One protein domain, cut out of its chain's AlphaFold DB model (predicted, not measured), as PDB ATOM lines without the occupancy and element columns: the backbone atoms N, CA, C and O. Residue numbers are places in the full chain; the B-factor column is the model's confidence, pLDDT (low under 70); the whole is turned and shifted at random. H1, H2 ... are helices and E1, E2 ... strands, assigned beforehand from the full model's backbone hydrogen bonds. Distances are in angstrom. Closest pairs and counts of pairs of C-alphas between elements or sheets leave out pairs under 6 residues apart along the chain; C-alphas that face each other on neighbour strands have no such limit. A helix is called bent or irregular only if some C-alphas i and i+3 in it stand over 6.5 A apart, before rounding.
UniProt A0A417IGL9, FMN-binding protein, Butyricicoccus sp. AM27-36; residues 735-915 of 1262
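Overview. This is residues 735 to 915 of the 1262 residues of the protein "FMN-binding protein" of Butyricicoccus sp. AM27-36 (UniProt A0A417IGL9). One long strand, E7, runs through the middle and bends, joining two parts of a strongly twisted sheet: E3 lies beside its first part and the hairpin E11 E12 beside its last part. The helices H1 and H2 lie on opposite faces of that sheet, a smaller group made of the meander E4 E5 E6 and the hairpin E9 E10 reaches E3 through E4, and the hairpin E1 E2 lies far out at one end, an arm apart from the other strands. The printed part has 181 residues with two named helices and twelve named strands, in the order H1 E1 E2 E3 E4 E5 E6 E7 H2 E8 E9 E10 E11 E12; the largest sheet has the order E3, E7, E11, E12 and is mixed. The class is mostly strand, with under half of the residues in named elements. The whole is compact, with a radius of gyration of the C-alphas of 18.1 A, and spans 59 by 41 by 33 A.

Along the chain. E7, residues 837 to 853, is 39.0 A long, from C-alpha 837 at (8.283, -34.014, -17.417) to C-alpha 853 at (-3.094, -3.467, 4.059). Its sheet also holds E3, residues 799 to 805 and 19.0 A, E11, residues 898 to 904 and 19.7 A, and E12, residues 907 to 914 and 21.8 A, which ends with C-alpha 914 at (-9.282, -1.475, -11.563). H1, residues 736 to 742, begins with C-alpha 736 at (-7.805, -18.350, -11.533) and is only just irregular: C-alphas 739 and 742 are 6.9 A apart. H2, residues 854 to 861, is irregular, with C-alphas 855 and 858 7.6 A apart. The shorter strands are E1, residues 761 to 764, E2, 770 to 774, E4, 813 to 816, E5, 821 to 824, E6, 829 to 831, E8, 866 to 868, E9, 872 to 875, and E10, 885 to 888.

Arrangement. E7 bends by 65 degrees at residue 849, and its pairing is staggered. Residues 837 to 845 pair with E3, antiparallel, with N 802 and O 841 2.9 A apart; residues 850 to 851 pair with E11, parallel, with N 901 and O 851 2.8 A apart. E11 and E12 form an antiparallel hairpin, with N 911 and O 900 2.8 A apart. H1 is on this sheet, its closest C-alphas to E7 being Tyr 736 and Gly 844, 4.6 A. H2 is on the opposite face at a height over the sheet of 6.2 A and only just stands up from it, rising 40.3 degrees. In H1, 1 of 3 O i to N i+4 pairs and 1 of 4 O i to N i+3 pairs are within hydrogen-bond range; in H2, 2 of 4 O i to N i+4 pairs are. The closest C-alphas of E3 and E4, Val 801 and Pro 813, are 6.4 A apart. E4, E5 and E6 form a meander, each strand the antiparallel neighbour of the one before; N 814 and O 823 are 2.8 A apart, and N 830 and O 822 2.8 A. The closest C-alphas of E4 and E9 are Tyr 815 and Gly 875, 4.6 A. E9 and E10 form an antiparallel hairpin, with N 873 and O 887 2.8 A apart. E8 pairs with no named strand. The antiparallel hairpin E1 E2, with N 763 and O 772 2.8 A apart, is apart from E7.

Size, cuts and confidence. The two C-alphas farthest apart, those of Glu 767 and Ser 855, are 61.3 A apart. The printed part has no cut. The links H1 to E1, 18 residues, and E2 to E3, 24 residues, are long. Mean pLDDT of the printed part is 89.3; residues 766 to 768 and 786 to 791 are under 70.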
ATOM      1  N   PRO A 735      -4.426 -17.598  -8.068       96.81
ATOM      2  CA  PRO A 735      -5.183 -18.657  -8.736       96.81
ATOM      3  C   PRO A 735      -6.351 -18.120  -9.570       96.81
ATOM      4  O   PRO A 735      -6.985 -17.134  -9.187       96.81
ATOM      5  N   TYR A 736      -6.684 -18.782 -10.683       97.00
ATOM      6  CA  TYR A 736      -7.805 -18.350 -11.533       97.00
ATOM      7  C   TYR A 736      -9.139 -18.284 -10.762       97.00
ATOM      8  O   TYR A 736      -9.892 -17.324 -10.941       97.00
ATOM      9  N   ASP A 737      -9.405 -19.240  -9.862       96.62
ATOM     10  CA  ASP A 737     -10.617 -19.294  -9.030       96.62
ATOM     11  C   ASP A 737     -10.707 -18.180  -7.975       96.62
ATOM     12  O   ASP A 737     -11.799 -17.869  -7.494       96.62
ATOM     13  N   GLU A 738      -9.586 -17.537  -7.644       97.06
ATOM     14  CA  GLU A 738      -9.530 -16.376  -6.750       97.06
ATOM     15  C   GLU A 738      -9.503 -15.049  -7.524       97.06
ATOM     16  O   GLU A 738     -10.091 -14.062  -7.074       97.06
ATOM     17  N   TYR A 739      -8.884 -15.025  -8.709       97.81
ATOM     18  CA  TYR A 739      -8.819 -13.856  -9.584       97.81
ATOM     19  C   TYR A 739     -10.192 -13.489 -10.160       97.81
ATOM     20  O   TYR A 739     -10.647 -12.353  -9.997       97.81
ATOM     21  N   TRP A 740     -10.855 -14.452 -10.814       97.56
ATOM     22  CA  TRP A 740     -12.068 -14.221 -11.606       97.56
ATOM     23  C   TRP A 740     -13.330 -13.985 -10.767       97.56
ATOM     24  O   TRP A 740     -14.275 -13.341 -11.224       97.56
ATOM     25  N   LYS A 741     -13.321 -14.444  -9.513       95.75
ATOM     26  CA  LYS A 741     -14.452 -14.443  -8.569       95.75
ATOM     27  C   LYS A 741     -15.073 -13.074  -8.286       95.75
ATOM     28  O   LYS A 741     -16.208 -12.999  -7.820       95.75
ATOM     29  N   SER A 742     -14.337 -11.997  -8.552       95.38
ATOM     30  CA  SER A 742     -14.765 -10.607  -8.359       95.38
ATOM     31  C   SER A 742     -14.894  -9.795  -9.652       95.38
ATOM     32  O   SER A 742     -15.278  -8.632  -9.587       95.38
ATOM     33  N   GLU A 743     -14.648 -10.390 -10.822       95.62
ATOM     34  CA  GLU A 743     -14.664  -9.697 -12.126       95.62
ATOM     35  C   GLU A 743     -16.054  -9.644 -12.790       95.62
ATOM     36  O   GLU A 743     -16.208  -9.080 -13.872       95.62
ATOM     37  N   GLY A 744     -17.079 -10.251 -12.181       94.44
ATOM     38  CA  GLY A 744     -18.434 -10.300 -12.751       94.44
ATOM     39  C   GLY A 744     -18.566 -11.198 -13.990       94.44
ATOM     40  O   GLY A 744     -19.482 -11.008 -14.792       94.44
ATOM     41  N   VAL A 745     -17.656 -12.160 -14.163       97.06
ATOM     42  CA  VAL A 745     -17.713 -13.161 -15.239       97.06
ATOM     43  C   VAL A 745     -18.714 -14.276 -14.931       97.06
ATOM     44  O   VAL A 745     -19.016 -14.568 -13.774       97.06
ATOM     45  N   TYR A 746     -19.232 -14.906 -15.982       96.88
ATOM     46  CA  TYR A 746     -20.147 -16.034 -15.883       96.88
ATOM     47  C   TYR A 746     -19.487 -17.286 -15.281       96.88
ATOM     48  O   TYR A 746     -18.361 -17.641 -15.625       96.88
ATOM     49  N   LEU A 747     -20.250 -17.991 -14.445       96.69
ATOM     50  CA  LEU A 747     -19.967 -19.346 -13.986       96.69
ATOM     51  C   LEU A 747     -21.283 -20.134 -13.888       96.69
ATOM     52  O   LEU A 747     -22.283 -19.646 -13.361       96.69
ATOM     53  N   SER A 748     -21.275 -21.371 -14.376       92.06
ATOM     54  CA  SER A 748     -22.364 -22.334 -14.249       92.06
ATOM     55  C   SER A 748     -22.266 -23.061 -12.907       92.06
ATOM     56  O   SER A 748     -21.663 -24.127 -12.805       92.06
ATOM     57  N   GLY A 749     -22.859 -22.473 -11.869       89.25
ATOM     58  CA  GLY A 749     -22.819 -22.983 -10.496       89.25
ATOM     59  C   GLY A 749     -22.134 -22.006  -9.542       89.25
ATOM     60  O   GLY A 749     -22.029 -20.816  -9.827       89.25
ATOM     61  N   SER A 750     -21.704 -22.500  -8.380       88.19
ATOM     62  CA  SER A 750     -21.114 -21.682  -7.305       88.19
ATOM     63  C   SER A 750     -19.702 -22.099  -6.882       88.19
ATOM     64  O   SER A 750     -19.051 -21.348  -6.152       88.19
ATOM     65  N   ASP A 751     -19.213 -23.256  -7.339       94.75
ATOM     66  CA  ASP A 751     -17.836 -23.691  -7.108       94.75
ATOM     67  C   ASP A 751     -16.925 -23.190  -8.235       94.75
ATOM     68  O   ASP A 751     -16.970 -23.660  -9.370       94.75
ATOM     69  N   TRP A 752     -16.086 -22.213  -7.895       94.69
ATOM     70  CA  TRP A 752     -15.130 -21.593  -8.810       94.69
ATOM     71  C   TRP A 752     -13.961 -22.521  -9.169       94.69
ATOM     72  O   TRP A 752     -13.258 -22.243 -10.136       94.69
ATOM     73  N   LYS A 753     -13.775 -23.623  -8.430       94.56
ATOM     74  CA  LYS A 753     -12.664 -24.574  -8.564       94.56
ATOM     75  C   LYS A 753     -13.122 -25.974  -9.006       94.56
ATOM     76  O   LYS A 753     -12.341 -26.921  -8.929       94.56
ATOM     77  N   ALA A 754     -14.366 -26.112  -9.469       93.88
ATOM     78  CA  ALA A 754     -14.896 -27.371  -9.981       93.88
ATOM     79  C   ALA A 754     -14.181 -27.791 -11.277       93.88
ATOM     80  O   ALA A 754     -14.334 -27.141 -12.311       93.88
ATOM     81  N   SER A 755     -13.432 -28.890 -11.231       89.62
ATOM     82  CA  SER A 755     -12.877 -29.551 -12.418       89.62
ATOM     83  C   SER A 755     -13.940 -30.373 -13.155       89.62
ATOM     84  O   SER A 755     -15.020 -30.630 -12.624       89.62
ATOM     85  N   SER A 756     -13.634 -30.827 -14.374       85.44
ATOM     86  CA  SER A 756     -14.480 -31.774 -15.106       85.44
ATOM     87  C   SER A 756     -13.645 -32.836 -15.816       85.44
ATOM     88  O   SER A 756     -12.701 -32.503 -16.531       85.44
ATOM     89  N   ASP A 757     -14.038 -34.099 -15.641       83.06
ATOM     90  CA  ASP A 757     -13.468 -35.253 -16.345       83.06
ATOM     91  C   ASP A 757     -14.084 -35.442 -17.749       83.06
ATOM     92  O   ASP A 757     -13.675 -36.336 -18.491       83.06
ATOM     93  N   GLU A 758     -15.048 -34.608 -18.164       81.88
ATOM     94  CA  GLU A 758     -15.525 -34.603 -19.552       81.88
ATOM     95  C   GLU A 758     -14.408 -34.189 -20.514       81.88
ATOM     96  O   GLU A 758     -13.741 -33.170 -20.320       81.88
ATOM     97  N   ALA A 759     -14.237 -34.957 -21.590       76.88
ATOM     98  CA  ALA A 759     -13.315 -34.589 -22.652       76.88
ATOM     99  C   ALA A 759     -13.855 -33.385 -23.446       76.88
ATOM    100  O   ALA A 759     -15.013 -33.389 -23.871       76.88
ATOM    101  N   ASP A 760     -13.015 -32.374 -23.687       75.75
ATOM    102  CA  ASP A 760     -13.325 -31.287 -24.627       75.75
ATOM    103  C   ASP A 760     -12.942 -31.670 -26.066       75.75
ATOM    104  O   ASP A 760     -13.535 -31.178 -27.027       75.75
ATOM    105  N   ARG A 761     -11.968 -32.581 -26.227       76.06
ATOM    106  CA  ARG A 761     -11.455 -32.987 -27.538       76.06
ATOM    107  C   ARG A 761     -10.865 -34.397 -27.562       76.06
ATOM    108  O   ARG A 761     -10.108 -34.794 -26.682       76.06
ATOM    109  N   THR A 762     -11.115 -35.118 -28.652       75.12
ATOM    110  CA  THR A 762     -10.408 -36.363 -28.996       75.12
ATOM    111  C   THR A 762      -9.110 -36.054 -29.746       75.12
ATOM    112  O   THR A 762      -9.109 -35.281 -30.705       75.12
ATOM    113  N   LEU A 763      -8.005 -36.687 -29.347       70.81
ATOM    114  CA  LEU A 763      -6.719 -36.625 -30.041       70.81
ATOM    115  C   LEU A 763      -6.592 -37.789 -31.027       70.81
ATOM    116  O   LEU A 763      -6.903 -38.930 -30.685       70.81
ATOM    117  N   THR A 764      -6.090 -37.520 -32.232       70.62
ATOM    118  CA  THR A 764      -5.878 -38.518 -33.293       70.62
ATOM    119  C   THR A 764      -4.472 -38.437 -33.894       70.62
ATOM    120  O   THR A 764      -3.813 -37.398 -33.829       70.62
ATOM    121  N   ASP A 765      -3.984 -39.551 -34.444       72.75
ATOM    122  CA  ASP A 765      -2.782 -39.580 -35.287       72.75
ATOM    123  C   ASP A 765      -3.082 -39.131 -36.735       72.75
ATOM    124  O   ASP A 765      -4.199 -38.722 -37.067       72.75
ATOM    125  N   LYS A 766      -2.065 -39.137 -37.610       68.75
ATOM    126  CA  LYS A 766      -2.205 -38.668 -39.005       68.75
ATOM    127  C   LYS A 766      -3.054 -39.615 -39.852       68.75
ATOM    128  O   LYS A 766      -3.553 -39.232 -40.906       68.75
ATOM    129  N   GLU A 767      -3.187 -40.843 -39.375       69.75
ATOM    130  CA  GLU A 767      -3.937 -41.949 -39.936       69.75
ATOM    131  C   GLU A 767      -5.400 -41.944 -39.433       69.75
ATOM    132  O   GLU A 767      -6.206 -42.764 -39.867       69.75
ATOM    133  N   GLY A 768      -5.764 -40.985 -38.566       64.44
ATOM    134  CA  GLY A 768      -7.123 -40.735 -38.078       64.44
ATOM    135  C   GLY A 768      -7.531 -41.560 -36.855       64.44
ATOM    136  O   GLY A 768      -8.667 -41.448 -36.394       64.44
ATOM    137  N   LYS A 769      -6.632 -42.374 -36.301       71.00
ATOM    138  CA  LYS A 769      -6.905 -43.241 -35.152       71.00
ATOM    139  C   LYS A 769      -6.773 -42.457 -33.847       71.00
ATOM    140  O   LYS A 769      -5.852 -41.665 -33.674       71.00
ATOM    141  N   VAL A 770      -7.677 -42.713 -32.899       76.50
ATOM    142  CA  VAL A 770      -7.666 -42.084 -31.568       76.50
ATOM    143  C   VAL A 770      -6.404 -42.463 -30.785       76.50
ATOM    144  O   VAL A 770      -6.095 -43.644 -30.616       76.50
ATOM    145  N   THR A 771      -5.695 -41.448 -30.288       75.75
ATOM    146  CA  THR A 771      -4.476 -41.565 -29.469       75.75
ATOM    147  C   THR A 771      -4.657 -41.088 -28.026       75.75
ATOM    148  O   THR A 771      -3.808 -41.382 -27.187       75.75
ATOM    149  N   GLY A 772      -5.754 -40.390 -27.713       78.31
ATOM    150  CA  GLY A 772      -6.071 -39.908 -26.368       78.31
ATOM    151  C   GLY A 772      -7.219 -38.897 -26.359       78.31
ATOM    152  O   GLY A 772      -7.906 -38.724 -27.366       78.31
ATOM    153  N   TYR A 773      -7.385 -38.208 -25.232       78.69
ATOM    154  CA  TYR A 773      -8.381 -37.155 -25.019       78.69
ATOM    155  C   TYR A 773      -7.740 -35.963 -24.291       78.69
ATOM    156  O   TYR A 773      -6.775 -36.135 -23.545       78.69
ATOM    157  N   GLU A 774      -8.263 -34.761 -24.525       75.94
ATOM    158  CA  GLU A 774      -8.016 -33.562 -23.718       75.94
ATOM    159  C   GLU A 774      -9.252 -33.276 -22.852       75.94
ATOM    160  O   GLU A 774     -10.361 -33.682 -23.206       75.94
ATOM    161  N   HIS A 775      -9.048 -32.614 -21.710       82.94
ATOM    162  CA  HIS A 775     -10.096 -32.288 -20.743       82.94
ATOM    163  C   HIS A 775      -9.838 -30.888 -20.166       82.94
ATOM    164  O   HIS A 775      -8.831 -30.696 -19.481       82.94
ATOM    165  N   ASP A 776     -10.718 -29.910 -20.407       84.38
ATOM    166  CA  ASP A 776     -10.783 -28.648 -19.638       84.38
ATOM    167  C   ASP A 776     -12.180 -27.988 -19.694       84.38
ATOM    168  O   ASP A 776     -12.342 -26.801 -19.994       84.38
ATOM    169  N   LYS A 777     -13.226 -28.771 -19.399       89.38
ATOM    170  CA  LYS A 777     -14.609 -28.272 -19.275       89.38
ATOM    171  C   LYS A 777     -14.950 -27.678 -17.896       89.38
ATOM    172  O   LYS A 777     -16.102 -27.319 -17.647       89.38
ATOM    173  N   GLY A 778     -13.970 -27.596 -16.997       91.06
ATOM    174  CA  GLY A 778     -14.133 -27.109 -15.628       91.06
ATOM    175  C   GLY A 778     -14.463 -25.616 -15.512       91.06
ATOM    176  O   GLY A 778     -14.700 -24.900 -16.491       91.06
ATOM    177  N   ALA A 779     -14.482 -25.152 -14.270       94.81
ATOM    178  CA  ALA A 779     -14.627 -23.759 -13.885       94.81
ATOM    179  C   ALA A 779     -13.280 -23.021 -14.050       94.81
ATOM    180  O   ALA A 779     -12.635 -23.093 -15.099       94.81
ATOM    181  N   PHE A 780     -12.851 -22.302 -13.013       95.94
ATOM    182  CA  PHE A 780     -11.585 -21.577 -12.950       95.94
ATOM    183  C   PHE A 780     -10.523 -22.347 -12.138       95.94
ATOM    184  O   PHE A 780      -9.665 -21.775 -11.474       95.94
ATOM    185  N   ASP A 781     -10.581 -23.674 -12.212       93.88
ATOM    186  CA  ASP A 781      -9.594 -24.621 -11.700       93.88
ATOM    187  C   ASP A 781      -8.285 -24.626 -12.519       93.88
ATOM    188  O   ASP A 781      -8.211 -24.084 -13.624       93.88
ATOM    189  N   ALA A 782      -7.226 -25.242 -11.985       90.94
ATOM    190  CA  ALA A 782      -5.932 -25.317 -12.667       90.94
ATOM    191  C   ALA A 782      -6.039 -26.089 -13.997       90.94
ATOM    192  O   ALA A 782      -6.633 -27.161 -14.046       90.94
ATOM    193  N   VAL A 783      -5.435 -25.551 -15.060       87.38
ATOM    194  CA  VAL A 783      -5.629 -25.995 -16.454       87.38
ATOM    195  C   VAL A 783      -5.225 -27.457 -16.633       87.38
ATOM    196  O   VAL A 783      -4.043 -27.801 -16.533       87.38
ATOM    197  N   SER A 784      -6.209 -28.307 -16.919       72.50
ATOM    198  CA  SER A 784      -6.072 -29.767 -16.921       72.50
ATOM    199  C   SER A 784      -5.593 -30.340 -18.258       72.50
ATOM    200  O   SER A 784      -4.969 -31.400 -18.274       72.50
ATOM    201  N   ARG A 785      -5.788 -29.618 -19.372       71.62
ATOM    202  CA  ARG A 785      -5.289 -30.010 -20.710       71.62
ATOM    203  C   ARG A 785      -3.826 -29.633 -20.989       71.62
ATOM    204  O   ARG A 785      -3.323 -29.877 -22.087       71.62
ATOM    205  N   ALA A 786      -3.140 -28.980 -20.050       64.25
ATOM    206  CA  ALA A 786      -1.802 -28.453 -20.295       64.25
ATOM    207  C   ALA A 786      -0.746 -29.581 -20.315       64.25
ATOM    208  O   ALA A 786      -0.703 -30.446 -19.447       64.25
ATOM    209  N   THR A 787       0.128 -29.593 -21.330       65.12
ATOM    210  CA  THR A 787       1.118 -30.672 -21.522       65.12
ATOM    211  C   THR A 787       2.513 -30.134 -21.834       65.12
ATOM    212  O   THR A 787       2.686 -29.001 -22.287       65.12
ATOM    213  N   ALA A 788       3.532 -30.998 -21.736       58.94
ATOM    214  CA  ALA A 788       4.890 -30.717 -22.224       58.94
ATOM    215  C   ALA A 788       4.971 -30.409 -23.744       58.94
ATOM    216  O   ALA A 788       6.033 -30.034 -24.252       58.94
ATOM    217  N   ILE A 789       3.865 -30.576 -24.480       58.94
ATOM    218  CA  ILE A 789       3.714 -30.256 -25.903       58.94
ATOM    219  C   ILE A 789       2.956 -28.927 -26.097       58.94
ATOM    220  O   ILE A 789       3.299 -28.156 -26.993       58.94
ATOM    221  N   HIS A 790       1.967 -28.630 -25.246       57.28
ATOM    222  CA  HIS A 790       0.989 -27.545 -25.413       57.28
ATOM    223  C   HIS A 790       1.397 -26.256 -24.679       57.28
ATOM    224  O   HIS A 790       0.690 -25.749 -23.820       57.28
ATOM    225  N   GLY A 791       2.563 -25.705 -25.035       64.81
ATOM    226  CA  GLY A 791       2.959 -24.365 -24.576       64.81
ATOM    227  C   GLY A 791       3.803 -24.306 -23.299       64.81
ATOM    228  O   GLY A 791       3.883 -23.237 -22.705       64.81
ATOM    229  N   ARG A 792       4.501 -25.396 -22.937       75.75
ATOM    230  CA  ARG A 792       5.514 -25.500 -21.858       75.75
ATOM    231  C   ARG A 792       6.281 -24.201 -21.543       75.75
ATOM    232  O   ARG A 792       6.344 -23.782 -20.389       75.75
ATOM    233  N   HIS A 793       6.847 -23.567 -22.573       82.50
ATOM    234  CA  HIS A 793       7.581 -22.299 -22.475       82.50
ATOM    235  C   HIS A 793       6.679 -21.079 -22.268       82.50
ATOM    236  O   HIS A 793       7.025 -20.162 -21.530       82.50
ATOM    237  N   ARG A 794       5.521 -21.055 -22.930       85.62
ATOM    238  CA  ARG A 794       4.681 -19.864 -23.096       85.62
ATOM    239  C   ARG A 794       3.791 -19.577 -21.890       85.62
ATOM    240  O   ARG A 794       3.571 -18.410 -21.593       85.62
ATOM    241  N   GLY A 795       3.385 -20.603 -21.133       82.88
ATOM    242  CA  GLY A 795       2.755 -20.396 -19.821       82.88
ATOM    243  C   GLY A 795       3.629 -19.539 -18.896       82.88
ATOM    244  O   GLY A 795       3.137 -18.622 -18.249       82.88
ATOM    245  N   SER A 796       4.955 -19.725 -18.937       85.75
ATOM    246  CA  SER A 796       5.885 -18.976 -18.081       85.75
ATOM    247  C   SER A 796       6.025 -17.478 -18.403       85.75
ATOM    248  O   SER A 796       6.738 -16.787 -17.680       85.75
ATOM    249  N   PHE A 797       5.374 -16.930 -19.439       92.06
ATOM    250  CA  PHE A 797       5.378 -15.475 -19.669       92.06
ATOM    251  C   PHE A 797       4.662 -14.719 -18.543       92.06
ATOM    252  O   PHE A 797       5.266 -13.855 -17.907       92.06
ATOM    253  N   GLN A 798       3.402 -15.070 -18.274       94.25
ATOM    254  CA  GLN A 798       2.540 -14.368 -17.313       94.25
ATOM    255  C   GLN A 798       1.767 -15.289 -16.370       94.25
ATOM    256  O   GLN A 798       1.102 -14.786 -15.470       94.25
ATOM    257  N   GLN A 799       1.845 -16.608 -16.545       93.50
ATOM    258  CA  GLN A 799       1.089 -17.560 -15.737       93.50
ATOM    259  C   GLN A 799       1.968 -18.200 -14.665       93.50
ATOM    260  O   GLN A 799       3.181 -18.357 -14.846       93.50
ATOM    261  N   ASP A 800       1.349 -18.551 -13.544       91.38
ATOM    262  CA  ASP A 800       1.937 -19.433 -12.544       91.38
ATOM    263  C   ASP A 800       1.860 -20.883 -13.045       91.38
ATOM    264  O   ASP A 800       0.851 -21.314 -13.614       91.38
ATOM    265  N   VAL A 801       2.967 -21.614 -12.904       89.19
ATOM    266  CA  VAL A 801       3.185 -22.906 -13.564       89.19
ATOM    267  C   VAL A 801       3.836 -23.886 -12.601       89.19
ATOM    268  O   VAL A 801       4.934 -23.653 -12.096       89.19
ATOM    269  N   VAL A 802       3.200 -25.042 -12.434       89.88
ATOM    270  CA  VAL A 802       3.728 -26.188 -11.695       89.88
ATOM    271  C   VAL A 802       4.115 -27.289 -12.678       89.88
ATOM    272  O   VAL A 802       3.284 -27.762 -13.449       89.88
ATOM    273  N   ILE A 803       5.369 -27.736 -12.625       89.00
ATOM    274  CA  ILE A 803       5.864 -28.897 -13.373       89.00
ATOM    275  C   ILE A 803       6.234 -29.995 -12.383       89.00
ATOM    276  O   ILE A 803       7.053 -29.773 -11.493       89.00
ATOM    277  N   ASN A 804       5.677 -31.189 -12.573       89.25
ATOM    278  CA  ASN A 804       6.099 -32.394 -11.867       89.25
ATOM    279  C   ASN A 804       6.916 -33.271 -12.829       89.25
ATOM    280  O   ASN A 804       6.516 -33.489 -13.979       89.25
ATOM    281  N   THR A 805       8.075 -33.758 -12.391       90.06
ATOM    282  CA  THR A 805       8.976 -34.615 -13.183       90.06
ATOM    283  C   THR A 805       8.854 -36.086 -12.791       90.06
ATOM    284  O   THR A 805       8.390 -36.425 -11.708       90.06
ATOM    285  N   LYS A 806       9.287 -36.991 -13.679       89.31
ATOM    286  CA  LYS A 806       9.162 -38.455 -13.513       89.31
ATOM    287  C   LYS A 806       9.983 -39.050 -12.361       89.31
ATOM    288  O   LYS A 806       9.786 -40.210 -12.022       89.31
ATOM    289  N   ASP A 807      10.889 -38.274 -11.771       90.81
ATOM    290  CA  ASP A 807      11.581 -38.570 -10.511       90.81
ATOM    291  C   ASP A 807      10.861 -37.970  -9.281       90.81
ATOM    292  O   ASP A 807      11.464 -37.796  -8.223       90.81
ATOM    293  N   SER A 808       9.565 -37.668  -9.423       89.50
ATOM    294  CA  SER A 808       8.645 -37.169  -8.390       89.50
ATOM    295  C   SER A 808       9.029 -35.826  -7.756       89.50
ATOM    296  O   SER A 808       8.580 -35.513  -6.652       89.50
ATOM    297  N   LYS A 809       9.834 -35.006  -8.442       91.31
ATOM    298  CA  LYS A 809      10.125 -33.630  -8.016       91.31
ATOM    299  C   LYS A 809       9.091 -32.657  -8.578       91.31
ATOM    300  O   LYS A 809       8.548 -32.865  -9.662       91.31
ATOM    301  N   LYS A 810       8.859 -31.572  -7.840       92.38
ATOM    302  CA  LYS A 810       7.984 -30.457  -8.213       92.38
ATOM    303  C   LYS A 810       8.820 -29.194  -8.401       92.38
ATOM    304  O   LYS A 810       9.624 -28.858  -7.536       92.38
ATOM    305  N   TYR A 811       8.578 -28.481  -9.493       91.25
ATOM    306  CA  TYR A 811       9.275 -27.259  -9.878       91.25
ATOM    307  C   TYR A 811       8.286 -26.160 -10.288       91.25
ATOM    308  O   TYR A 811       7.224 -26.447 -10.840       91.25
ATOM    309  N   THR A 812       8.664 -24.903 -10.052       90.25
ATOM    310  CA  THR A 812       7.911 -23.693 -10.428       90.25
ATOM    311  C   THR A 812       8.775 -22.799 -11.327       90.25
ATOM    312  O   THR A 812       9.557 -21.992 -10.812       90.25
ATOM    313  N   PRO A 813       8.727 -22.980 -12.665       89.62
ATOM    314  CA  PRO A 813       9.534 -22.213 -13.617       89.62
ATOM    315  C   PRO A 813       9.129 -20.739 -13.680       89.62
ATOM    316  O   PRO A 813       7.977 -20.414 -13.966       89.62
ATOM    317  N   VAL A 814      10.097 -19.841 -13.509       89.31
ATOM    318  CA  VAL A 814       9.889 -18.401 -13.701       89.31
ATOM    319  C   VAL A 814      10.065 -18.043 -15.179       89.31
ATOM    320  O   VAL A 814       9.183 -17.415 -15.760       89.31
ATOM    321  N   TYR A 815      11.163 -18.475 -15.804       91.81
ATOM    322  CA  TYR A 815      11.464 -18.258 -17.225       91.81
ATOM    323  C   TYR A 815      12.396 -19.362 -17.760       91.81
ATOM    324  O   TYR A 815      12.803 -20.254 -17.010       91.81
ATOM    325  N   TRP A 816      12.731 -19.321 -19.052       91.81
ATOM    326  CA  TRP A 816      13.610 -20.300 -19.701       91.81
ATOM    327  C   TRP A 816      14.772 -19.618 -20.420       91.81
ATOM    328  O   TRP A 816      14.579 -18.614 -21.108       91.81
ATOM    329  N   ILE A 817      15.970 -20.191 -20.289       89.38
ATOM    330  CA  ILE A 817      17.181 -19.714 -20.978       89.38
ATOM    331  C   ILE A 817      17.396 -20.412 -22.327       89.38
ATOM    332  O   ILE A 817      17.971 -19.823 -23.238       89.38
ATOM    333  N   ASP A 818      16.899 -21.642 -22.474       89.62
ATOM    334  CA  ASP A 818      16.943 -22.413 -23.715       89.62
ATOM    335  C   ASP A 818      15.691 -23.305 -23.865       89.62
ATOM    336  O   ASP A 818      14.748 -23.247 -23.071       89.62
ATOM    337  N   ALA A 819      15.658 -24.124 -24.917       85.44
ATOM    338  CA  ALA A 819      14.511 -24.961 -25.250       85.44
ATOM    339  C   ALA A 819      14.174 -26.048 -24.206       85.44
ATOM    340  O   ALA A 819      13.047 -26.545 -24.236       85.44
ATOM    341  N   ASP A 820      15.087 -26.412 -23.306       90.50
ATOM    342  CA  ASP A 820      14.908 -27.449 -22.284       90.50
ATOM    343  C   ASP A 820      15.395 -27.051 -20.871       90.50
ATOM    344  O   ASP A 820      15.039 -27.750 -19.923       90.50
ATOM    345  N   THR A 821      16.122 -25.942 -20.682       92.50
ATOM    346  CA  THR A 821      16.534 -25.439 -19.353       92.50
ATOM    347  C   THR A 821      15.664 -24.276 -18.864       92.50
ATOM    348  O   THR A 821      15.634 -23.192 -19.458       92.50
ATOM    349  N   ALA A 822      14.995 -24.493 -17.733       92.38
ATOM    350  CA  ALA A 822      14.221 -23.500 -16.996       92.38
ATOM    351  C   ALA A 822      15.022 -22.924 -15.821       92.38
ATOM    352  O   ALA A 822      15.865 -23.611 -15.244       92.38
ATOM    353  N   VAL A 823      14.692 -21.701 -15.409       92.69
ATOM    354  CA  VAL A 823      15.101 -21.137 -14.116       92.69
ATOM    355  C   VAL A 823      13.882 -21.116 -13.200       92.69
ATOM    356  O   VAL A 823      12.831 -20.584 -13.567       92.69
ATOM    357  N   VAL A 824      13.996 -21.737 -12.028       90.12
ATOM    358  CA  VAL A 824      12.909 -21.825 -11.036       90.12
ATOM    359  C   VAL A 824      13.011 -20.712  -9.988       90.12
ATOM    360  O   VAL A 824      13.990 -19.973  -9.949       90.12
ATOM    361  N   SER A 825      12.001 -20.576  -9.127       81.31
ATOM    362  CA  SER A 825      11.898 -19.489  -8.134       81.31
ATOM    363  C   SER A 825      13.043 -19.403  -7.110       81.31
ATOM    364  O   SER A 825      13.214 -18.356  -6.495       81.31
ATOM    365  N   THR A 826      13.858 -20.451  -6.940       84.19
ATOM    366  CA  THR A 826      15.092 -20.422  -6.124       84.19
ATOM    367  C   THR A 826      16.314 -19.862  -6.867       84.19
ATOM    368  O   THR A 826      17.385 -19.744  -6.277       84.19
ATOM    369  N   GLY A 827      16.189 -19.554  -8.162       86.31
ATOM    370  CA  GLY A 827      17.304 -19.218  -9.050       86.31
ATOM    371  C   GLY A 827      18.051 -20.436  -9.612       86.31
ATOM    372  O   GLY A 827      18.975 -20.266 -10.404       86.31
ATOM    373  N   GLU A 828      17.669 -21.664  -9.245       93.31
ATOM    374  CA  GLU A 828      18.284 -22.881  -9.786       93.31
ATOM    375  C   GLU A 828      17.955 -23.090 -11.274       93.31
ATOM    376  O   GLU A 828      16.831 -22.862 -11.727       93.31
ATOM    377  N   HIS A 829      18.944 -23.572 -12.031       95.00
ATOM    378  CA  HIS A 829      18.803 -23.949 -13.438       95.00
ATOM    379  C   HIS A 829      18.447 -25.441 -13.533       95.00
ATOM    380  O   HIS A 829      19.264 -26.295 -13.188       95.00
ATOM    381  N   ILE A 830      17.245 -25.763 -14.014       94.12
ATOM    382  CA  ILE A 830      16.694 -27.124 -14.045       94.12
ATOM    383  C   ILE A 830      16.352 -27.530 -15.484       94.12
ATOM    384  O   ILE A 830      15.597 -26.846 -16.175       94.12
ATOM    385  N   THR A 831      16.853 -28.682 -15.934       92.56
ATOM    386  CA  THR A 831      16.462 -29.267 -17.228       92.56
ATOM    387  C   THR A 831      15.068 -29.896 -17.132       92.56
ATOM    388  O   THR A 831      14.880 -30.890 -16.432       92.56
ATOM    389  N   LEU A 832      14.095 -29.350 -17.862       88.94
ATOM    390  CA  LEU A 832      12.683 -29.752 -17.877       88.94
ATOM    391  C   LEU A 832      12.232 -29.995 -19.324       88.94
ATOM    392  O   LEU A 832      11.609 -29.144 -19.962       88.94
ATOM    393  N   ASN A 833      12.564 -31.171 -19.857       86.94
ATOM    394  CA  ASN A 833      12.354 -31.562 -21.249       86.94
ATOM    395  C   ASN A 833      11.166 -32.532 -21.432       86.94
ATOM    396  O   ASN A 833      10.591 -33.063 -20.479       86.94
ATOM    397  N   LYS A 834      10.790 -32.798 -22.689       82.38
ATOM    398  CA  LYS A 834       9.650 -33.678 -23.021       82.38
ATOM    399  C   LYS A 834       9.798 -35.132 -22.543       82.38
ATOM    400  O   LYS A 834       8.809 -35.859 -22.552       82.38
ATOM    401  N   THR A 835      10.997 -35.582 -22.163       85.06
ATOM    402  CA  THR A 835      11.225 -36.957 -21.691       85.06
ATOM    403  C   THR A 835      11.196 -37.074 -20.167       85.06
ATOM    404  O   THR A 835      10.794 -38.138 -19.691       85.06
ATOM    405  N   ASN A 836      11.531 -36.018 -19.407       88.75
ATOM    406  CA  ASN A 836      11.543 -36.043 -17.936       88.75
ATOM    407  C   ASN A 836      10.338 -35.371 -17.250       88.75
ATOM    408  O   ASN A 836      10.069 -35.700 -16.096       88.75
ATOM    409  N   ILE A 837       9.572 -34.512 -17.932       88.31
ATOM    410  CA  ILE A 837       8.283 -34.014 -17.417       88.31
ATOM    411  C   ILE A 837       7.276 -35.174 -17.319       88.31
ATOM    412  O   ILE A 837       7.164 -35.992 -18.235       88.31
ATOM    413  N   GLN A 838       6.545 -35.236 -16.205       86.19
ATOM    414  CA  GLN A 838       5.408 -36.134 -15.982       86.19
ATOM    415  C   GLN A 838       4.077 -35.393 -16.162       86.19
ATOM    416  O   GLN A 838       3.173 -35.910 -16.809       86.19
ATOM    417  N   ASP A 839       3.974 -34.193 -15.592       83.50
ATOM    418  CA  ASP A 839       2.747 -33.404 -15.484       83.50
ATOM    419  C   ASP A 839       3.094 -31.903 -15.488       83.50
ATOM    420  O   ASP A 839       4.164 -31.500 -15.025       83.50
ATOM    421  N   TYR A 840       2.215 -31.083 -16.062       84.69
ATOM    422  CA  TYR A 840       2.405 -29.646 -16.267       84.69
ATOM    423  C   TYR A 840       1.057 -28.963 -16.041       84.69
ATOM    424  O   TYR A 840       0.099 -29.260 -16.745       84.69
ATOM    425  N   LYS A 841       0.973 -28.050 -15.075       87.06
ATOM    426  CA  LYS A 841      -0.273 -27.375 -14.696       87.06
ATOM    427  C   LYS A 841      -0.083 -25.871 -14.661       87.06
ATOM    428  O   LYS A 841       0.926 -25.389 -14.153       87.06
ATOM    429  N   ILE A 842      -1.078 -25.147 -15.163       90.38
ATOM    430  CA  ILE A 842      -1.155 -23.686 -15.068       90.38
ATOM    431  C   ILE A 842      -2.189 -23.360 -13.994       90.38
ATOM    432  O   ILE A 842      -3.354 -23.739 -14.115       90.38
ATOM    433  N   THR A 843      -1.749 -22.716 -12.921       91.56
ATOM    434  CA  THR A 843      -2.512 -22.542 -11.671       91.56
ATOM    435  C   THR A 843      -3.239 -21.203 -11.585       91.56
ATOM    436  O   THR A 843      -4.268 -21.110 -10.916       91.56
ATOM    437  N   GLY A 844      -2.739 -20.178 -12.273       94.62
ATOM    438  CA  GLY A 844      -3.294 -18.829 -12.255       94.62
ATOM    439  C   GLY A 844      -2.363 -17.820 -12.917       94.62
ATOM    440  O   GLY A 844      -1.448 -18.201 -13.647       94.62
ATOM    441  N   ILE A 845      -2.569 -16.537 -12.628       96.75
ATOM    442  CA  ILE A 845      -1.797 -15.426 -13.201       96.75
ATOM    443  C   ILE A 845      -0.644 -15.082 -12.249       96.75
ATOM    444  O   ILE A 845      -0.874 -14.829 -11.069       96.75
ATOM    445  N   LYS A 846       0.593 -15.046 -12.756       94.62
ATOM    446  CA  LYS A 846       1.843 -14.851 -11.991       94.62
ATOM    447  C   LYS A 846       1.998 -13.439 -11.416       94.62
ATOM    448  O   LYS A 846       2.545 -13.277 -10.331       94.62
ATOM    449  N   TYR A 847       1.570 -12.424 -12.168       97.56
ATOM    450  CA  TYR A 847       1.845 -11.015 -11.872       97.56
ATOM    451  C   TYR A 847       0.565 -10.173 -11.833       97.56
ATOM    452  O   TYR A 847       0.383  -9.242 -12.618       97.56
ATOM    453  N   VAL A 848      -0.328 -10.474 -10.890       98.56
ATOM    454  CA  VAL A 848      -1.499  -9.631 -10.597       98.56
ATOM    455  C   VAL A 848      -1.074  -8.484  -9.674       98.56
ATOM    456  O   VAL A 848      -0.584  -8.764  -8.579       98.56
ATOM    457  N   PRO A 849      -1.223  -7.204 -10.063       98.62
ATOM    458  CA  PRO A 849      -0.890  -6.087  -9.186       98.62
ATOM    459  C   PRO A 849      -1.923  -5.980  -8.059       98.62
ATOM    460  O   PRO A 849      -3.134  -5.983  -8.302       98.62
ATOM    461  N   VAL A 850      -1.448  -5.881  -6.818       98.56
ATOM    462  CA  VAL A 850      -2.284  -5.915  -5.611       98.56
ATOM    463  C   VAL A 850      -2.058  -4.712  -4.701       98.56
ATOM    464  O   VAL A 850      -0.929  -4.260  -4.526       98.56
ATOM    465  N   LYS A 851      -3.147  -4.232  -4.085       97.69
ATOM    466  CA  LYS A 851      -3.134  -3.294  -2.949       97.69
ATOM    467  C   LYS A 851      -3.524  -4.064  -1.689       97.69
ATOM    468  O   LYS A 851      -4.660  -4.528  -1.603       97.69
ATOM    469  N   VAL A 852      -2.612  -4.187  -0.730       96.00
ATOM    470  CA  VAL A 852      -2.797  -4.930   0.531       96.00
ATOM    471  C   VAL A 852      -2.661  -3.962   1.708       96.00
ATOM    472  O   VAL A 852      -1.859  -3.032   1.640       96.00
ATOM    473  N   SER A 853      -3.396  -4.176   2.806       93.56
ATOM    474  CA  SER A 853      -3.094  -3.467   4.059       93.56
ATOM    475  C   SER A 853      -1.684  -3.829   4.526       93.56
ATOM    476  O   SER A 853      -1.327  -5.007   4.564       93.56
ATOM    477  N   ALA A 854      -0.892  -2.836   4.926       90.50
ATOM    478  CA  ALA A 854       0.443  -3.053   5.475       90.50
ATOM    479  C   ALA A 854       0.404  -3.962   6.720       90.50
ATOM    480  O   ALA A 854       1.272  -4.819   6.874       90.50
ATOM    481  N   SER A 855      -0.669  -3.864   7.520       87.19
ATOM    482  CA  SER A 855      -0.916  -4.694   8.711       87.19
ATOM    483  C   SER A 855      -0.994  -6.194   8.413       87.19
ATOM    484  O   SER A 855      -0.745  -7.009   9.298       87.19
ATOM    485  N   ASP A 856      -1.365  -6.541   7.177       91.06
ATOM    486  CA  ASP A 856      -1.643  -7.897   6.704       91.06
ATOM    487  C   ASP A 856      -0.624  -8.387   5.666       91.06
ATOM    488  O   ASP A 856      -0.690  -9.539   5.235       91.06
ATOM    489  N   PHE A 857       0.310  -7.533   5.234       92.62
ATOM    490  CA  PHE A 857       1.175  -7.817   4.088       92.62
ATOM    491  C   PHE A 857       2.152  -8.973   4.342       92.62
ATOM    492  O   PHE A 857       2.371  -9.795   3.451       92.62
ATOM    493  N   ALA A 858       2.680  -9.091   5.564       90.12
ATOM    494  CA  ALA A 858       3.507 -10.230   5.956       90.12
ATOM    495  C   ALA A 858       2.712 -11.548   5.888       90.12
ATOM    496  O   ALA A 858       3.160 -12.506   5.262       90.12
ATOM    497  N   ASP A 859       1.492 -11.571   6.439       91.12
ATOM    498  CA  ASP A 859       0.612 -12.746   6.396       91.12
ATOM    499  C   ASP A 859       0.217 -13.105   4.958       91.12
ATOM    500  O   ASP A 859       0.193 -14.282   4.601       91.12
ATOM    501  N   PHE A 860      -0.037 -12.107   4.108       94.38
ATOM    502  CA  PHE A 860      -0.318 -12.290   2.683       94.38
ATOM    503  C   PHE A 860       0.857 -12.967   1.959       94.38
ATOM    504  O   PHE A 860       0.652 -13.929   1.214       94.38
ATOM    505  N   CYS A 861       2.095 -12.566   2.272       93.25
ATOM    506  CA  CYS A 861       3.314 -13.211   1.774       93.25
ATOM    507  C   CYS A 861       3.515 -14.654   2.295       93.25
ATOM    508  O   CYS A 861       4.313 -15.390   1.721       93.25
ATOM    509  N   THR A 862       2.793 -15.103   3.335       93.19
ATOM    510  CA  THR A 862       2.775 -16.531   3.740       93.19
ATOM    511  C   THR A 862       1.806 -17.391   2.922       93.19
ATOM    512  O   THR A 862       1.874 -18.619   2.994       93.19
ATOM    513  N   LYS A 863       0.877 -16.770   2.180       94.38
ATOM    514  CA  LYS A 863      -0.184 -17.460   1.423       94.38
ATOM    515  C   LYS A 863       0.049 -17.448  -0.087       94.38
ATOM    516  O   LYS A 863      -0.240 -18.448  -0.736       94.38
ATOM    517  N   TYR A 864       0.579 -16.352  -0.627       95.25
ATOM    518  CA  TYR A 864       0.795 -16.158  -2.062       95.25
ATOM    519  C   TYR A 864       2.277 -15.934  -2.362       95.25
ATOM    520  O   TYR A 864       3.010 -15.376  -1.546       95.25
ATOM    521  N   THR A 865       2.726 -16.321  -3.557       94.25
ATOM    522  CA  THR A 865       4.027 -15.869  -4.064       94.25
ATOM    523  C   THR A 865       3.903 -14.398  -4.443       94.25
ATOM    524  O   THR A 865       3.129 -14.051  -5.332       94.25
ATOM    525  N   VAL A 866       4.647 -13.539  -3.750       96.00
ATOM    526  CA  VAL A 866       4.635 -12.082  -3.929       96.00
ATOM    527  C   VAL A 866       5.957 -11.640  -4.549       96.00
ATOM    528  O   VAL A 866       7.012 -12.133  -4.161       96.00
ATOM    529  N   THR A 867       5.898 -10.703  -5.494       95.94
ATOM    530  CA  THR A 867       7.059  -9.962  -6.003       95.94
ATOM    531  C   THR A 867       6.913  -8.509  -5.566       95.94
ATOM    532  O   THR A 867       6.042  -7.782  -6.055       95.94
ATOM    533  N   LYS A 868       7.722  -8.109  -4.584       94.94
ATOM    534  CA  LYS A 868       7.703  -6.778  -3.966       94.94
ATOM    535  C   LYS A 868       8.262  -5.732  -4.932       94.94
ATOM    536  O   LYS A 868       9.043  -6.041  -5.830       94.94
ATOM    537  N   ASN A 869       7.899  -4.467  -4.739       94.75
ATOM    538  CA  ASN A 869       8.484  -3.378  -5.524       94.75
ATOM    539  C   ASN A 869      10.014  -3.333  -5.362       94.75
ATOM    540  O   ASN A 869      10.531  -3.450  -4.255       94.75
ATOM    541  N   GLY A 870      10.727  -3.159  -6.474       93.44
ATOM    542  CA  GLY A 870      12.186  -3.276  -6.550       93.44
ATOM    543  C   GLY A 870      12.704  -4.685  -6.871       93.44
ATOM    544  O   GLY A 870      13.854  -4.804  -7.290       93.44
ATOM    545  N   GLU A 871      11.883  -5.733  -6.751       95.12
ATOM    546  CA  GLU A 871      12.248  -7.098  -7.153       95.12
ATOM    547  C   GLU A 871      12.046  -7.334  -8.664       95.12
ATOM    548  O   GLU A 871      11.396  -6.557  -9.372       95.12
ATOM    549  N   THR A 872      12.639  -8.414  -9.178       95.06
ATOM    550  CA  THR A 872      12.720  -8.696 -10.618       95.06
ATOM    551  C   THR A 872      11.482  -9.426 -11.145       95.06
ATOM    552  O   THR A 872      11.122 -10.501 -10.670       95.06
ATOM    553  N   LEU A 873      10.884  -8.890 -12.208       96.00
ATOM    554  CA  LEU A 873       9.843  -9.533 -13.012       96.00
ATOM    555  C   LEU A 873      10.489 -10.266 -14.192       96.00
ATOM    556  O   LEU A 873      11.245  -9.648 -14.946       96.00
ATOM    557  N   GLN A 874      10.189 -11.550 -14.395       93.94
ATOM    558  CA  GLN A 874      10.728 -12.338 -15.512       93.94
ATOM    559  C   GLN A 874       9.692 -13.314 -16.077       93.94
ATOM    560  O   GLN A 874       8.888 -13.906 -15.344       93.94
ATOM    561  N   GLY A 875       9.752 -13.542 -17.390       92.38
ATOM    562  CA  GLY A 875       8.871 -14.510 -18.027       92.38
ATOM    563  C   GLY A 875       9.293 -14.970 -19.417       92.38
ATOM    564  O   GLY A 875       9.903 -14.232 -20.193       92.38
ATOM    565  N   GLY A 876       8.891 -16.204 -19.723       89.69
ATOM    566  CA  GLY A 876       8.852 -16.762 -21.071       89.69
ATOM    567  C   GLY A 876      10.158 -17.342 -21.604       89.69
ATOM    568  O   GLY A 876      11.099 -17.642 -20.868       89.69
ATOM    569  N   TYR A 877      10.177 -17.502 -22.927       91.25
ATOM    570  CA  TYR A 877      11.313 -17.931 -23.742       91.25
ATOM    571  C   TYR A 877      11.295 -17.142 -25.057       91.25
ATOM    572  O   TYR A 877      10.227 -16.944 -25.639       91.25
ATOM    573  N   SER A 878      12.452 -16.696 -25.546       92.12
ATOM    574  CA  SER A 878      12.533 -15.991 -26.830       92.12
ATOM    575  C   SER A 878      12.469 -16.963 -28.012       92.12
ATOM    576  O   SER A 878      13.474 -17.571 -28.372       92.12
ATOM    577  N   GLU A 879      11.313 -17.057 -28.677       88.25
ATOM    578  CA  GLU A 879      11.169 -17.772 -29.952       88.25
ATOM    579  C   GLU A 879      10.367 -16.977 -31.001       88.25
ATOM    580  O   GLU A 879       9.239 -16.555 -30.763       88.25
ATOM    581  N   GLU A 880      10.942 -16.815 -32.200       90.81
ATOM    582  CA  GLU A 880      10.331 -16.137 -33.360       90.81
ATOM    583  C   GLU A 880       9.782 -14.729 -33.024       90.81
ATOM    584  O   GLU A 880      10.574 -13.830 -32.732       90.81
ATOM    585  N   ASN A 881       8.458 -14.515 -33.032       92.50
ATOM    586  CA  ASN A 881       7.815 -13.240 -32.681       92.50
ATOM    587  C   ASN A 881       7.750 -12.957 -31.169       92.50
ATOM    588  O   ASN A 881       7.507 -11.810 -30.799       92.50
ATOM    589  N   LEU A 882       7.954 -13.967 -30.315       92.75
ATOM    590  CA  LEU A 882       7.868 -13.859 -28.853       92.75
ATOM    591  C   LEU A 882       9.254 -13.584 -28.244       92.75
ATOM    592  O   LEU A 882      10.282 -14.032 -28.776       92.75
ATOM    593  N   LYS A 883       9.308 -12.804 -27.163       94.06
ATOM    594  CA  LYS A 883      10.532 -12.274 -26.539       94.06
ATOM    595  C   LYS A 883      10.452 -12.355 -25.015       94.06
ATOM    596  O   LYS A 883       9.766 -11.571 -24.367       94.06
ATOM    597  N   SER A 884      11.218 -13.281 -24.437       92.81
ATOM    598  CA  SER A 884      11.430 -13.375 -22.985       92.81
ATOM    599  C   SER A 884      11.912 -12.044 -22.406       92.81
ATOM    600  O   SER A 884      12.847 -11.449 -22.949       92.81
ATOM    601  N   TYR A 885      11.330 -11.611 -21.290       94.12
ATOM    602  CA  TYR A 885      11.615 -10.306 -20.692       94.12
ATOM    603  C   TYR A 885      12.256 -10.418 -19.303       94.12
ATOM    604  O   TYR A 885      12.182 -11.437 -18.615       94.12
ATOM    605  N   THR A 886      12.890  -9.328 -18.882       95.12
ATOM    606  CA  THR A 886      13.321  -9.082 -17.504       95.12
ATOM    607  C   THR A 886      13.090  -7.605 -17.212       95.12
ATOM    608  O   THR A 886      13.480  -6.752 -18.007       95.12
ATOM    609  N   ALA A 887      12.404  -7.314 -16.111       96.50
ATOM    610  CA  ALA A 887      12.004  -5.977 -15.689       96.50
ATOM    611  C   ALA A 887      11.998  -5.888 -14.150       96.50
ATOM    612  O   ALA A 887      12.365  -6.849 -13.477       96.50
ATOM    613  N   VAL A 888      11.593  -4.751 -13.583       98.06
ATOM    614  CA  VAL A 888      11.554  -4.524 -12.125       98.06
ATOM    615  C   VAL A 888      10.156  -4.072 -11.711       98.06
ATOM    616  O   VAL A 888       9.553  -3.243 -12.393       98.06
ATOM    617  N   ALA A 889       9.638  -4.607 -10.607       97.94
ATOM    618  CA  ALA A 889       8.317  -4.268 -10.086       97.94
ATOM    619  C   ALA A 889       8.268  -2.844  -9.500       97.94
ATOM    620  O   ALA A 889       9.152  -2.439  -8.743       97.94
ATOM    621  N   ALA A 890       7.214  -2.100  -9.833       97.06
ATOM    622  CA  ALA A 890       6.884  -0.785  -9.286       97.06
ATOM    623  C   ALA A 890       5.360  -0.558  -9.329       97.06
ATOM    624  O   ALA A 890       4.873   0.364  -9.979       97.06
ATOM    625  N   VAL A 891       4.605  -1.439  -8.667       98.00
ATOM    626  CA  VAL A 891       3.148  -1.327  -8.517       98.00
ATOM    627  C   VAL A 891       2.812  -0.163  -7.591       98.00
ATOM    628  O   VAL A 891       3.439   0.017  -6.547       98.00
ATOM    629  N   ASP A 892       1.798   0.607  -7.949       95.56
ATOM    630  CA  ASP A 892       1.312   1.763  -7.201       95.56
ATOM    631  C   ASP A 892      -0.226   1.844  -7.243       95.56
ATOM    632  O   ASP A 892      -0.912   0.982  -7.804       95.56
ATOM    633  N   SER A 893      -0.779   2.911  -6.672       94.50
ATOM    634  CA  SER A 893      -2.211   3.218  -6.696       94.50
ATOM    635  C   SER A 893      -2.766   3.574  -8.089       94.50
ATOM    636  O   SER A 893      -3.989   3.618  -8.245       94.50
ATOM    637  N   THR A 894      -1.916   3.780  -9.106       96.06
ATOM    638  CA  THR A 894      -2.310   4.087 -10.495       96.06
ATOM    639  C   THR A 894      -2.207   2.890 -11.447       96.06
ATOM    640  O   THR A 894      -2.703   2.960 -12.574       96.06
ATOM    641  N   THR A 895      -1.569   1.800 -11.019       98.25
ATOM    642  CA  THR A 895      -1.181   0.663 -11.859       98.25
ATOM    643  C   THR A 895      -2.385  -0.045 -12.473       98.25
ATOM    644  O   THR A 895      -3.342  -0.408 -11.787       98.25
ATOM    645  N   ASN A 896      -2.335  -0.273 -13.786       98.25
ATOM    646  CA  ASN A 896      -3.425  -0.915 -14.500       98.25
ATOM    647  C   ASN A 896      -3.619  -2.371 -14.065       98.25
ATOM    648  O   ASN A 896      -2.680  -3.164 -14.028       98.25
ATOM    649  N   GLY A 897      -4.864  -2.725 -13.766       97.25
ATOM    650  CA  GLY A 897      -5.246  -4.048 -13.300       97.25
ATOM    651  C   GLY A 897      -5.200  -4.247 -11.785       97.25
ATOM    652  O   GLY A 897      -5.388  -5.377 -11.335       97.25
ATOM    653  N   LEU A 898      -4.961  -3.192 -11.000       98.44
ATOM    654  CA  LEU A 898      -4.829  -3.269  -9.544       98.44
ATOM    655  C   LEU A 898      -6.075  -3.894  -8.885       98.44
ATOM    656  O   LEU A 898      -7.184  -3.367  -9.018       98.44
ATOM    657  N   LYS A 899      -5.888  -4.983  -8.128       98.44
ATOM    658  CA  LYS A 899      -6.930  -5.629  -7.307       98.44
ATOM    659  C   LYS A 899      -6.666  -5.356  -5.823       98.44
ATOM    660  O   LYS A 899      -5.564  -5.563  -5.319       98.44
ATOM    661  N   ALA A 900      -7.674  -4.859  -5.107       97.38
ATOM    662  CA  ALA A 900      -7.576  -4.652  -3.660       97.38
ATOM    663  C   ALA A 900      -7.705  -5.992  -2.919       97.38
ATOM    664  O   ALA A 900      -8.553  -6.805  -3.282       97.38
ATOM    665  N   VAL A 901      -6.892  -6.215  -1.891       97.62
ATOM    666  CA  VAL A 901      -6.865  -7.454  -1.106       97.62
ATOM    667  C   VAL A 901      -7.461  -7.209   0.276       97.62
ATOM    668  O   VAL A 901      -7.020  -6.317   0.997       97.62
ATOM    669  N   THR A 902      -8.423  -8.047   0.664       93.81
ATOM    670  CA  THR A 902      -9.078  -8.001   1.978       93.81
ATOM    671  C   THR A 902      -8.892  -9.326   2.706       93.81
ATOM    672  O   THR A 902      -9.292 -10.381   2.204       93.81
ATOM    673  N   LYS A 903      -8.319  -9.266   3.911       91.56
ATOM    674  CA  LYS A 903      -8.164 -10.399   4.830       91.56
ATOM    675  C   LYS A 903      -9.433 -10.622   5.659       91.56
ATOM    676  O   LYS A 903     -10.126  -9.678   6.034       91.56
ATOM    677  N   LYS A 904      -9.734 -11.881   5.975       86.00
ATOM    678  CA  LYS A 904     -10.834 -12.294   6.851       86.00
ATOM    679  C   LYS A 904     -10.446 -13.576   7.589       86.00
ATOM    680  O   LYS A 904     -10.497 -14.669   7.022       86.00
ATOM    681  N   GLY A 905     -10.048 -13.438   8.855       86.75
ATOM    682  CA  GLY A 905      -9.344 -14.512   9.566       86.75
ATOM    683  C   GLY A 905      -8.044 -14.858   8.835       86.75
ATOM    684  O   GLY A 905      -7.345 -13.958   8.379       86.75
ATOM    685  N   ASP A 906      -7.775 -16.148   8.647       85.31
ATOM    686  CA  ASP A 906      -6.577 -16.636   7.940       85.31
ATOM    687  C   ASP A 906      -6.728 -16.673   6.404       85.31
ATOM    688  O   ASP A 906      -5.836 -17.163   5.704       85.31
ATOM    689  N   SER A 907      -7.870 -16.209   5.879       89.75
ATOM    690  CA  SER A 907      -8.201 -16.206   4.449       89.75
ATOM    691  C   SER A 907      -8.089 -14.810   3.841       89.75
ATOM    692  O   SER A 907      -8.375 -13.813   4.505       89.75
ATOM    693  N   PHE A 908      -7.717 -14.742   2.566       95.56
ATOM    694  CA  PHE A 908      -7.689 -13.510   1.782       95.56
ATOM    695  C   PHE A 908      -8.738 -13.556   0.669       95.56
ATOM    696  O   PHE A 908      -9.310 -14.600   0.358       95.56
ATOM    697  N   SER A 909      -9.031 -12.393   0.099       95.31
ATOM    698  CA  SER A 909      -9.969 -12.236  -1.009       95.31
ATOM    699  C   SER A 909      -9.570 -11.039  -1.865       95.31
ATOM    700  O   SER A 909      -9.141 -10.013  -1.337       95.31
ATOM    701  N   PHE A 910      -9.715 -11.172  -3.183       97.81
ATOM    702  CA  PHE A 910      -9.362 -10.136  -4.150       97.81
ATOM    703  C   PHE A 910     -10.628  -9.433  -4.640       97.81
ATOM    704  O   PHE A 910     -11.536 -10.074  -5.169       97.81
ATOM    705  N   GLY A 911     -10.688  -8.112  -4.493       96.81
ATOM    706  CA  GLY A 911     -11.717  -7.264  -5.088       96.81
ATOM    707  C   GLY A 911     -11.606  -7.174  -6.619       96.81
ATOM    708  O   GLY A 911     -10.649  -7.700  -7.199       96.81
ATOM    709  N   PRO A 912     -12.574  -6.518  -7.284       95.19
ATOM    710  CA  PRO A 912     -12.564  -6.334  -8.732       95.19
ATOM    711  C   PRO A 912     -11.317  -5.576  -9.198       95.19
ATOM    712  O   PRO A 912     -10.807  -4.690  -8.504       95.19
ATOM    713  N   ARG A 913     -10.856  -5.922 -10.397       95.69
ATOM    714  CA  ARG A 913      -9.784  -5.250 -11.125       95.69
ATOM    715  C   ARG A 913     -10.134  -3.789 -11.398       95.69
ATOM    716  O   ARG A 913     -11.240  -3.475 -11.832       95.69
ATOM    717  N   LYS A 914      -9.171  -2.891 -11.189       96.50
ATOM    718  CA  LYS A 914      -9.282  -1.475 -11.563       96.50
ATOM    719  C   LYS A 914      -8.462  -1.183 -12.814       96.50
ATOM    720  O   LYS A 914      -7.273  -1.494 -12.854       96.50
ATOM    721  N   THR A 915      -9.078  -0.553 -13.812       93.19
ATOM    722  CA  THR A 915      -8.337   0.062 -14.922       93.19
ATOM    723  C   THR A 915      -7.535   1.256 -14.393       93.19
ATOM    724  O   THR A 915      -8.024   2.005 -13.546       93.19
TER     725      THR A 915